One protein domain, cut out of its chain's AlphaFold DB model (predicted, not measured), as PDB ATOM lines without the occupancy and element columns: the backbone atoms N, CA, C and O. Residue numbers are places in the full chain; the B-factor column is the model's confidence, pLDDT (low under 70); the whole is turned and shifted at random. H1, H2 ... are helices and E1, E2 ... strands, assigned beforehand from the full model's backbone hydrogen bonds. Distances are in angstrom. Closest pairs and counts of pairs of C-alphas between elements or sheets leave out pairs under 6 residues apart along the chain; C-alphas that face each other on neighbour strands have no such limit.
ATOM      1  N   ASP A 143     123.383 -28.978  23.656       84.00
ATOM      2  CA  ASP A 143     123.460 -30.319  23.081       84.00
ATOM      3  C   ASP A 143     123.839 -30.205  21.597       84.00
ATOM      4  O   ASP A 143     123.020 -29.850  20.741       84.00
ATOM      5  N   VAL A 144     125.119 -30.450  21.315       87.12
ATOM      6  CA  VAL A 144     125.686 -30.381  19.965       87.12
ATOM      7  C   VAL A 144     125.130 -31.497  19.087       87.12
ATOM      8  O   VAL A 144     124.772 -31.226  17.944       87.12
ATOM      9  N   ALA A 145     124.964 -32.710  19.623       86.56
ATOM     10  CA  ALA A 145     124.432 -33.845  18.876       86.56
ATOM     11  C   ALA A 145     122.986 -33.581  18.433       86.56
ATOM     12  O   ALA A 145     122.631 -33.818  17.279       86.56
ATOM     13  N   LEU A 146     122.168 -32.994  19.311       81.31
ATOM     14  CA  LEU A 146     120.819 -32.562  18.957       81.31
ATOM     15  C   LEU A 146     120.831 -31.433  17.916       81.31
ATOM     16  O   LEU A 146     119.989 -31.406  17.020       81.31
ATOM     17  N   CYS A 147     121.773 -30.490  18.011       82.88
ATOM     18  CA  CYS A 147     121.927 -29.444  16.996       82.88
ATOM     19  C   CYS A 147     122.385 -30.011  15.643       82.88
ATOM     20  O   CYS A 147     122.031 -29.461  14.600       82.88
ATOM     21  N   ASP A 148     123.134 -31.109  15.648       84.31
ATOM     22  CA  ASP A 148     123.630 -31.767  14.446       84.31
ATOM     23  C   ASP A 148     122.559 -32.545  13.682       84.31
ATOM     24  O   ASP A 148     122.667 -32.689  12.462       84.31
ATOM     25  N   GLN A 149     121.492 -32.953  14.370       85.69
ATOM     26  CA  GLN A 149     120.301 -33.580  13.786       85.69
ATOM     27  C   GLN A 149     119.358 -32.578  13.091       85.69
ATOM     28  O   GLN A 149     118.343 -32.973  12.521       85.69
ATOM     29  N   ALA A 150     119.657 -31.277  13.131       83.94
ATOM     30  CA  ALA A 150     118.849 -30.242  12.495       83.94
ATOM     31  C   ALA A 150     118.760 -30.395  10.962       83.94
ATOM     32  O   ALA A 150     119.787 -30.439  10.278       83.94
ATOM     33  N   ASP A 151     117.543 -30.345  10.401       84.69
ATOM     34  CA  ASP A 151     117.330 -30.313   8.947       84.69
ATOM     35  C   ASP A 151     117.515 -28.902   8.364       84.69
ATOM     36  O   ASP A 151     116.565 -28.170   8.069       84.69
ATOM     37  N   ALA A 152     118.775 -28.526   8.158       84.00
ATOM     38  CA  ALA A 152     119.110 -27.263   7.509       84.00
ATOM     39  C   ALA A 152     118.617 -27.184   6.054       84.00
ATOM     40  O   ALA A 152     118.331 -26.090   5.574       84.00
ATOM     41  N   LYS A 153     118.522 -28.315   5.336       86.38
ATOM     42  CA  LYS A 153     118.087 -28.319   3.929       86.38
ATOM     43  C   LYS A 153     116.598 -28.011   3.834       86.38
ATOM     44  O   LYS A 153     116.204 -27.170   3.031       86.38
ATOM     45  N   GLY A 154     115.784 -28.654   4.668       86.12
ATOM     46  CA  GLY A 154     114.361 -28.356   4.788       86.12
ATOM     47  C   GLY A 154     114.115 -26.901   5.160       86.12
ATOM     48  O   GLY A 154     113.316 -26.239   4.502       86.12
ATOM     49  N   PHE A 155     114.867 -26.373   6.128       85.62
ATOM     50  CA  PHE A 155     114.731 -24.975   6.534       85.62
ATOM     51  C   PHE A 155     115.066 -23.988   5.405       85.62
ATOM     52  O   PHE A 155     114.304 -23.055   5.167       85.62
ATOM     53  N   ARG A 156     116.149 -24.208   4.650       87.12
ATOM     54  CA  ARG A 156     116.492 -23.351   3.497       87.12
ATOM     55  C   ARG A 156     115.443 -23.402   2.394       87.12
ATOM     56  O   ARG A 156     115.087 -22.359   1.864       87.12
ATOM     57  N   ARG A 157     114.885 -24.586   2.101       86.88
ATOM     58  CA  ARG A 157     113.751 -24.706   1.165       86.88
ATOM     59  C   ARG A 157     112.538 -23.910   1.634       86.88
ATOM     60  O   ARG A 157     111.884 -23.286   0.812       86.88
ATOM     61  N   GLN A 158     112.252 -23.923   2.936       84.31
ATOM     62  CA  GLN A 158     111.146 -23.161   3.514       84.31
ATOM     63  C   GLN A 158     111.382 -21.644   3.439       84.31
ATOM     64  O   GLN A 158     110.443 -20.896   3.189       84.31
ATOM     65  N   VAL A 159     112.614 -21.188   3.670       83.69
ATOM     66  CA  VAL A 159     112.992 -19.765   3.583       83.69
ATOM     67  C   VAL A 159     113.126 -19.294   2.126       83.69
ATOM     68  O   VAL A 159     112.970 -18.107   1.852       83.69
ATOM     69  N   GLY A 160     113.400 -20.207   1.192       85.62
ATOM     70  CA  GLY A 160     113.627 -19.900  -0.221       85.62
ATOM     71  C   GLY A 160     115.000 -19.283  -0.507       85.62
ATOM     72  O   GLY A 160     115.196 -18.719  -1.579       85.62
ATOM     73  N   ASP A 161     115.941 -19.363   0.439       84.06
ATOM     74  CA  ASP A 161     117.277 -18.780   0.309       84.06
ATOM     75  C   ASP A 161     118.325 -19.620   1.053       84.06
ATOM     76  O   ASP A 161     118.091 -20.129   2.155       84.06
ATOM     77  N   ASP A 162     119.507 -19.736   0.455       83.62
ATOM     78  CA  ASP A 162     120.654 -20.431   1.036       83.62
ATOM     79  C   ASP A 162     121.558 -19.498   1.853       83.62
ATOM     80  O   ASP A 162     122.403 -19.973   2.621       83.62
ATOM     81  N   ARG A 163     121.403 -18.175   1.702       88.69
ATOM     82  CA  ARG A 163     122.234 -17.169   2.370       88.69
ATOM     83  C   ARG A 163     121.366 -16.107   3.016       88.69
ATOM     84  O   ARG A 163     120.857 -15.209   2.359       88.69
ATOM     85  N   PHE A 164     121.274 -16.171   4.333       91.62
ATOM     86  CA  PHE A 164     120.557 -15.182   5.119       91.62
ATOM     87  C   PHE A 164     121.234 -14.955   6.467       91.62
ATOM     88  O   PHE A 164     121.987 -15.800   6.969       91.62
ATOM     89  N   VAL A 165     120.931 -13.804   7.059       92.75
ATOM     90  CA  VAL A 165     121.267 -13.467   8.441       92.75
ATOM     91  C   VAL A 165     120.081 -13.831   9.332       92.75
ATOM     92  O   VAL A 165     118.942 -13.462   9.044       92.75
ATOM     93  N   LEU A 166     120.340 -14.567  10.413       91.62
ATOM     94  CA  LEU A 166     119.301 -15.113  11.283       91.62
ATOM     95  C   LEU A 166     119.225 -14.378  12.624       91.62
ATOM     96  O   LEU A 166     120.194 -14.327  13.380       91.62
ATOM     97  N   TYR A 167     118.022 -13.950  12.979       92.31
ATOM     98  CA  TYR A 167     117.628 -13.636  14.343       92.31
ATOM     99  C   TYR A 167     116.806 -14.794  14.912       92.31
ATOM    100  O   TYR A 167     115.853 -15.263  14.294       92.31
ATOM    101  N   ALA A 168     117.179 -15.258  16.102       88.75
ATOM    102  CA  ALA A 168     116.466 -16.311  16.819       88.75
ATOM    103  C   ALA A 168     116.240 -15.875  18.270       88.75
ATOM    104  O   ALA A 168     117.137 -15.977  19.113       88.75
ATOM    105  N   GLY A 169     115.041 -15.382  18.558       85.19
ATOM    106  CA  GLY A 169     114.680 -14.786  19.841       85.19
ATOM    107  C   GLY A 169     113.188 -14.492  19.897       85.19
ATOM    108  O   GLY A 169     112.540 -14.416  18.867       85.19
ATOM    109  N   ARG A 170     112.622 -14.364  21.094       84.19
ATOM    110  CA  ARG A 170     111.206 -13.991  21.257       84.19
ATOM    111  C   ARG A 170     111.041 -12.476  21.110       84.19
ATOM    112  O   ARG A 170     112.048 -11.765  21.125       84.19
ATOM    113  N   ASN A 171     109.799 -12.009  21.012       87.69
ATOM    114  CA  ASN A 171     109.487 -10.609  21.288       87.69
ATOM    115  C   ASN A 171     109.729 -10.326  22.778       87.69
ATOM    116  O   ASN A 171     109.014 -10.840  23.636       87.69
ATOM    117  N   ASP A 172     110.841  -9.660  23.075       83.19
ATOM    118  CA  ASP A 172     111.338  -9.428  24.429       83.19
ATOM    119  C   ASP A 172     112.312  -8.233  24.404       83.19
ATOM    120  O   ASP A 172     113.226  -8.229  23.567       83.19
ATOM    121  N   PRO A 173     112.182  -7.250  25.313       82.50
ATOM    122  CA  PRO A 173     113.047  -6.070  25.311       82.50
ATOM    123  C   PRO A 173     114.535  -6.339  25.489       82.50
ATOM    124  O   PRO A 173     115.357  -5.651  24.888       82.50
ATOM    125  N   VAL A 174     114.914  -7.406  26.197       81.25
ATOM    126  CA  VAL A 174     116.323  -7.813  26.314       81.25
ATOM    127  C   VAL A 174     116.870  -8.270  24.959       81.25
ATOM    128  O   VAL A 174     118.075  -8.202  24.707       81.25
ATOM    129  N   LYS A 175     116.008  -8.788  24.078       84.44
ATOM    130  CA  LYS A 175     116.387  -9.240  22.733       84.44
ATOM    131  C   LYS A 175     116.338  -8.138  21.683       84.44
ATOM    132  O   LYS A 175     117.000  -8.314  20.664       84.44
ATOM    133  N   ASN A 176     115.626  -7.045  21.960       88.12
ATOM    134  CA  ASN A 176     115.505  -5.857  21.115       88.12
ATOM    135  C   ASN A 176     115.349  -6.212  19.620       88.12
ATOM    136  O   ASN A 176     116.264  -5.993  18.818       88.12
ATOM    137  N   PRO A 177     114.209  -6.810  19.229       92.06
ATOM    138  CA  PRO A 177     113.973  -7.201  17.842       92.06
ATOM    139  C   PRO A 177     114.027  -6.004  16.877       92.06
ATOM    140  O   PRO A 177     114.420  -6.174  15.723       92.06
ATOM    141  N   ALA A 178     113.714  -4.793  17.353       93.50
ATOM    142  CA  ALA A 178     113.718  -3.571  16.555       93.50
ATOM    143  C   ALA A 178     115.087  -3.248  15.948       93.50
ATOM    144  O   ALA A 178     115.174  -2.865  14.782       93.50
ATOM    145  N   ASP A 179     116.172  -3.444  16.697       93.69
ATOM    146  CA  ASP A 179     117.522  -3.196  16.181       93.69
ATOM    147  C   ASP A 179     117.895  -4.153  15.051       93.69
ATOM    148  O   ASP A 179     118.581  -3.758  14.104       93.69
ATOM    149  N   PHE A 180     117.398  -5.392  15.100       95.31
ATOM    150  CA  PHE A 180     117.568  -6.318  13.990       95.31
ATOM    151  C   PHE A 180     116.809  -5.835  12.751       95.31
ATOM    152  O   PHE A 180     117.392  -5.809  11.670       95.31
ATOM    153  N   VAL A 181     115.563  -5.370  12.900       96.25
ATOM    154  CA  VAL A 181     114.784  -4.783  11.794       96.25
ATOM    155  C   VAL A 181     115.507  -3.570  11.196       96.25
ATOM    156  O   VAL A 181     115.717  -3.512   9.983       96.25
ATOM    157  N   ARG A 182     116.000  -2.646  12.031       95.62
ATOM    158  CA  ARG A 182     116.770  -1.468  11.586       95.62
ATOM    159  C   ARG A 182     118.049  -1.851  10.841       95.62
ATOM    160  O   ARG A 182     118.415  -1.183   9.873       95.62
ATOM    161  N   LEU A 183     118.727  -2.923  11.257       95.56
ATOM    162  CA  LEU A 183     119.880  -3.460  10.531       95.56
ATOM    163  C   LEU A 183     119.481  -3.939   9.130       95.56
ATOM    164  O   LEU A 183     120.206  -3.665   8.172       95.56
ATOM    165  N   THR A 184     118.332  -4.606   8.993       96.00
ATOM    166  CA  THR A 184     117.869  -5.116   7.691       96.00
ATOM    167  C   THR A 184     117.629  -3.994   6.681       96.00
ATOM    168  O   THR A 184     118.046  -4.117   5.529       96.00
ATOM    169  N   ALA A 185     117.079  -2.861   7.137       93.50
ATOM    170  CA  ALA A 185     116.845  -1.675   6.314       93.50
ATOM    171  C   ALA A 185     118.151  -1.038   5.806       93.50
ATOM    172  O   ALA A 185     118.191  -0.477   4.713       93.50
ATOM    173  N   ARG A 186     119.244  -1.146   6.574       96.00
ATOM    174  CA  ARG A 186     120.573  -0.637   6.187       96.00
ATOM    175  C   ARG A 186     121.332  -1.567   5.242       96.00
ATOM    176  O   ARG A 186     122.336  -1.155   4.670       96.00
ATOM    177  N   LEU A 187     120.878  -2.810   5.085       95.88
ATOM    178  CA  LEU A 187     121.524  -3.838   4.269       95.88
ATOM    179  C   LEU A 187     120.522  -4.463   3.279       95.88
ATOM    180  O   LEU A 187     120.316  -5.678   3.306       95.88
ATOM    181  N   PRO A 188     119.916  -3.671   2.371       95.00
ATOM    182  CA  PRO A 188     118.812  -4.126   1.518       95.00
ATOM    183  C   PRO A 188     119.200  -5.246   0.538       95.00
ATOM    184  O   PRO A 188     118.335  -5.972   0.060       95.00
ATOM    185  N   SER A 189     120.496  -5.416   0.247       93.50
ATOM    186  CA  SER A 189     121.011  -6.483  -0.624       93.50
ATOM    187  C   SER A 189     121.187  -7.836   0.074       93.50
ATOM    188  O   SER A 189     121.529  -8.818  -0.584       93.50
ATOM    189  N   GLN A 190     120.994  -7.904   1.394       93.56
ATOM    190  CA  GLN A 190     121.104  -9.135   2.179       93.56
ATOM    191  C   GLN A 190     119.717  -9.641   2.570       93.56
ATOM    192  O   GLN A 190     118.839  -8.851   2.916       93.56
ATOM    193  N   ARG A 191     119.535 -10.964   2.570       93.12
ATOM    194  CA  ARG A 191     118.326 -11.606   3.094       93.12
ATOM    195  C   ARG A 191     118.424 -11.753   4.611       93.12
ATOM    196  O   ARG A 191     119.448 -12.195   5.136       93.12
ATOM    197  N   PHE A 192     117.337 -11.452   5.309       95.25
ATOM    198  CA  PHE A 192     117.220 -11.626   6.752       95.25
ATOM    199  C   PHE A 192     116.043 -12.529   7.104       95.25
ATOM    200  O   PHE A 192     115.020 -12.538   6.420       95.25
ATOM    201  N   VAL A 193     116.189 -13.277   8.195       93.88
ATOM    202  CA  VAL A 193     115.137 -14.131   8.751       93.88
ATOM    203  C   VAL A 193     115.045 -13.897  10.253       93.88
ATOM    204  O   VAL A 193     116.048 -13.993  10.960       93.88
ATOM    205  N   MET A 194     113.842 -13.633  10.752       93.56
ATOM    206  CA  MET A 194     113.519 -13.576  12.175       93.56
ATOM    207  C   MET A 194     112.662 -14.774  12.563       93.56
ATOM    208  O   MET A 194     111.585 -14.975  12.010       93.56
ATOM    209  N   LEU A 195     113.128 -15.547  13.543       90.12
ATOM    210  CA  LEU A 195     112.395 -16.661  14.134       90.12
ATOM    211  C   LEU A 195     112.154 -16.417  15.618       90.12
ATOM    212  O   LEU A 195     113.104 -16.212  16.383       90.12
ATOM    213  N   GLY A 196     110.910 -16.585  16.045       86.06
ATOM    214  CA  GLY A 196     110.606 -16.702  17.460       86.06
ATOM    215  C   GLY A 196     109.176 -16.375  17.821       86.06
ATOM    216  O   GLY A 196     108.476 -15.650  17.127       86.06
ATOM    217  N   HIS A 197     108.762 -16.928  18.956       84.25
ATOM    218  CA  HIS A 197     107.417 -16.747  19.471       84.25
ATOM    219  C   HIS A 197     107.104 -15.269  19.724       84.25
ATOM    220  O   HIS A 197     107.895 -14.570  20.368       84.25
ATOM    221  N   GLY A 198     105.910 -14.853  19.301       86.56
ATOM    222  CA  GLY A 198     105.379 -13.513  19.545       86.56
ATOM    223  C   GLY A 198     105.968 -12.445  18.633       86.56
ATOM    224  O   GLY A 198     105.889 -11.281  18.978       86.56
ATOM    225  N   LEU A 199     106.592 -12.815  17.514       90.19
ATOM    226  CA  LEU A 199     107.034 -11.859  16.499       90.19
ATOM    227  C   LEU A 199     106.051 -11.850  15.336       90.19
ATOM    228  O   LEU A 199     105.759 -12.896  14.772       90.19
ATOM    229  N   SER A 200     105.592 -10.688  14.915       93.31
ATOM    230  CA  SER A 200     104.871 -10.528  13.655       93.31
ATOM    231  C   SER A 200     105.167  -9.147  13.090       93.31
ATOM    232  O   SER A 200     105.802  -8.333  13.761       93.31
ATOM    233  N   ASN A 201     104.746  -8.888  11.856       94.44
ATOM    234  CA  ASN A 201     104.921  -7.563  11.272       94.44
ATOM    235  C   ASN A 201     104.124  -6.520  12.064       94.44
ATOM    236  O   ASN A 201     104.640  -5.442  12.329       94.44
ATOM    237  N   GLU A 202     102.918  -6.885  12.497       94.69
ATOM    238  CA  GLU A 202     102.032  -6.053  13.314       94.69
ATOM    239  C   GLU A 202     102.687  -5.742  14.661       94.69
ATOM    240  O   GLU A 202     102.839  -4.584  15.009       94.69
ATOM    241  N   ILE A 203     103.208  -6.755  15.362       93.38
ATOM    242  CA  ILE A 203     103.903  -6.558  16.645       93.38
ATOM    243  C   ILE A 203     105.139  -5.660  16.489       93.38
ATOM    244  O   ILE A 203     105.406  -4.808  17.331       93.38
ATOM    245  N   LEU A 204     105.922  -5.841  15.420       94.75
ATOM    246  CA  LEU A 204     107.100  -5.009  15.157       94.75
ATOM    247  C   LEU A 204     106.719  -3.554  14.834       94.75
ATOM    248  O   LEU A 204     107.441  -2.635  15.221       94.75
ATOM    249  N   HIS A 205     105.582  -3.335  14.185       95.12
ATOM    250  CA  HIS A 205     105.067  -1.994  13.939       95.12
ATOM    251  C   HIS A 205     104.510  -1.368  15.226       95.12
ATOM    252  O   HIS A 205     105.005  -0.333  15.669       95.12
ATOM    253  N   ASP A 206     103.542  -2.031  15.859       94.19
ATOM    254  CA  ASP A 206     102.741  -1.498  16.963       94.19
ATOM    255  C   ASP A 206     103.556  -1.318  18.252       94.19
ATOM    256  O   ASP A 206     103.447  -0.288  18.917       94.19
ATOM    257  N   GLU A 207     104.390  -2.300  18.618       92.50
ATOM    258  CA  GLU A 207     105.136  -2.279  19.887       92.50
ATOM    259  C   GLU A 207     106.539  -1.672  19.746       92.50
ATOM    260  O   GLU A 207     107.077  -1.103  20.695       92.50
ATOM    261  N   TRP A 208     107.158  -1.799  18.568       92.75
ATOM    262  CA  TRP A 208     108.560  -1.415  18.358       92.75
ATOM    263  C   TRP A 208     108.752  -0.208  17.438       92.75
ATOM    264  O   TRP A 208     109.883   0.283  17.320       92.75
ATOM    265  N   GLY A 209     107.685   0.276  16.793       94.56
ATOM    266  CA  GLY A 209     107.729   1.419  15.886       94.56
ATOM    267  C   GLY A 209     108.662   1.195  14.695       94.56
ATOM    268  O   GLY A 209     109.357   2.125  14.277       94.56
ATOM    269  N   VAL A 210     108.766  -0.045  14.202       95.75
ATOM    270  CA  VAL A 210     109.605  -0.384  13.048       95.75
ATOM    271  C   VAL A 210     108.810  -1.121  11.980       95.75
ATOM    272  O   VAL A 210     108.167  -2.135  12.234       95.75
ATOM    273  N   ASP A 211     108.932  -0.645  10.746       96.19
ATOM    274  CA  ASP A 211     108.348  -1.313   9.590       96.19
ATOM    275  C   ASP A 211     109.269  -2.417   9.083       96.19
ATOM    276  O   ASP A 211     110.484  -2.235   8.971       96.19
ATOM    277  N   VAL A 212     108.680  -3.568   8.758       96.25
ATOM    278  CA  VAL A 212     109.404  -4.741   8.257       96.25
ATOM    279  C   VAL A 212     109.802  -4.526   6.792       96.25
ATOM    280  O   VAL A 212     108.924  -4.452   5.928       96.25
ATOM    281  N   PRO A 213     111.107  -4.460   6.466       96.19
ATOM    282  CA  PRO A 213     111.541  -4.252   5.091       96.19
ATOM    283  C   PRO A 213     111.333  -5.501   4.214       96.19
ATOM    284  O   PRO A 213     111.352  -6.623   4.724       96.19
ATOM    285  N   PRO A 214     111.239  -5.359   2.877       95.25
ATOM    286  CA  PRO A 214     110.996  -6.486   1.963       95.25
ATOM    287  C   PRO A 214     112.062  -7.596   1.990       95.25
ATOM    288  O   PRO A 214     111.810  -8.727   1.570       95.25
ATOM    289  N   ASN A 215     113.277  -7.287   2.449       95.00
ATOM    290  CA  ASN A 215     114.373  -8.247   2.562       95.00
ATOM    291  C   ASN A 215     114.371  -9.035   3.886       95.00
ATOM    292  O   ASN A 215     115.257  -9.871   4.085       95.00
ATOM    293  N   LEU A 216     113.385  -8.815   4.762       95.75
ATOM    294  CA  LEU A 216     113.227  -9.501   6.039       95.75
ATOM    295  C   LEU A 216     112.001 -10.430   6.032       95.75
ATOM    296  O   LEU A 216     110.866  -9.996   5.865       95.75
ATOM    297  N   LEU A 217     112.236 -11.720   6.280       94.12
ATOM    298  CA  LEU A 217     111.189 -12.707   6.544       94.12
ATOM    299  C   LEU A 217     110.970 -12.857   8.057       94.12
ATOM    300  O   LEU A 217     111.883 -13.273   8.770       94.12
ATOM    301  N   VAL A 218     109.757 -12.591   8.542       93.69
ATOM    302  CA  VAL A 218     109.377 -12.779   9.953       93.69
ATOM    303  C   VAL A 218     108.545 -14.053  10.109       93.69
ATOM    304  O   VAL A 218     107.529 -14.228   9.444       93.69
TER     305      VAL A 218
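This is residues 143 to 218 of the 251 residues of a protein of Verrucomicrobia bacterium (UniProt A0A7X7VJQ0). A small sheet of three parallel strands has one helix, H3, packed along one of its faces, while a short helix, H4, lies off past the E3 edge. Before E1 in the chain, H2 only grazes the sheet with its residues 156 to 159, and residues 143 to 151, of which 144 to 148 belong to H1, stick out from the body as a free arm. The printed part has 76 residues, with four named helices and three named strands in the order H1 H2 E1 H3 E2 H4 E3; the sheet's order is E1 E2 E3, and the class is mixed, helices and strands. It is only just compact, close to loose, with a radius of gyration of the C-alphas of 13.3 A and spans of 38 by 27 by 17 A.

In the sheet, E2, residues 191 to 195, is the inner strand between the edge strands E1, residues 164 to 168, and E3, residues 216 to 218. E1 and E2 are parallel at 18 degrees, with N 165 and O 191 within hydrogen-bond range at 2.9 A and N 195 and O 167 at 2.8 A. E2 and E3 are parallel at 17 degrees, with N 194 and O 217 within range at 2.8 A. H3, residues 177 to 186, is on the sheet at a height over the sheet of 9.5 A, the one helix in the two layers, a sheet with a helix on one face. It lies over E2 and runs along the strands, at 5 degrees to E2 on the local plane; their closest C-alphas, those of Thr 184 and Phe 192, are 6.6 A apart. H4, residues 201 to 206, is not on the sheet. H3 and H4 are close but not clearly touching, the closest C-alphas, of Ala 178 and Leu 204, being 6.9 A apart; their lines are only just about perpendicular, at 71 degrees. E1, H3, E2 and E2, H4, E3 are strand-helix-strand units, two parallel neighbour strands joined through a helix, each with a right-handed crossover. H2, residues 152 to 159, only grazes the sheet with its residues 156 to 159; the closest C-alphas of H2 and E2, those of Val 159 and Val 193, are 7.9 A apart. H1, residues 144 to 148, is apart from H2 and not on the sheet. In H1, H2, H3 and H4 every O i to N i+4 pair is within hydrogen-bond range.

H1 begins at C-alpha 144, (125.686, -30.381, 19.965). E1 measures 12.4 A from first to last C-alpha, E2 13.5 A, and E3 6.4 A, ending at C-alpha 218, (109.377, -12.779, 9.953). H3, 14.9 A, begins at C-alpha 177, (113.973, -7.201, 17.842); H2 measures 10.4 A, H4 8.6 A and H1 6.1 A.

The C-alphas farthest apart, of Ala 145 and Gly 209, are 39.1 A apart. The printed part has no cut and no long link. The mean pLDDT of the printed part is 90.2, and no printed residue is under 70.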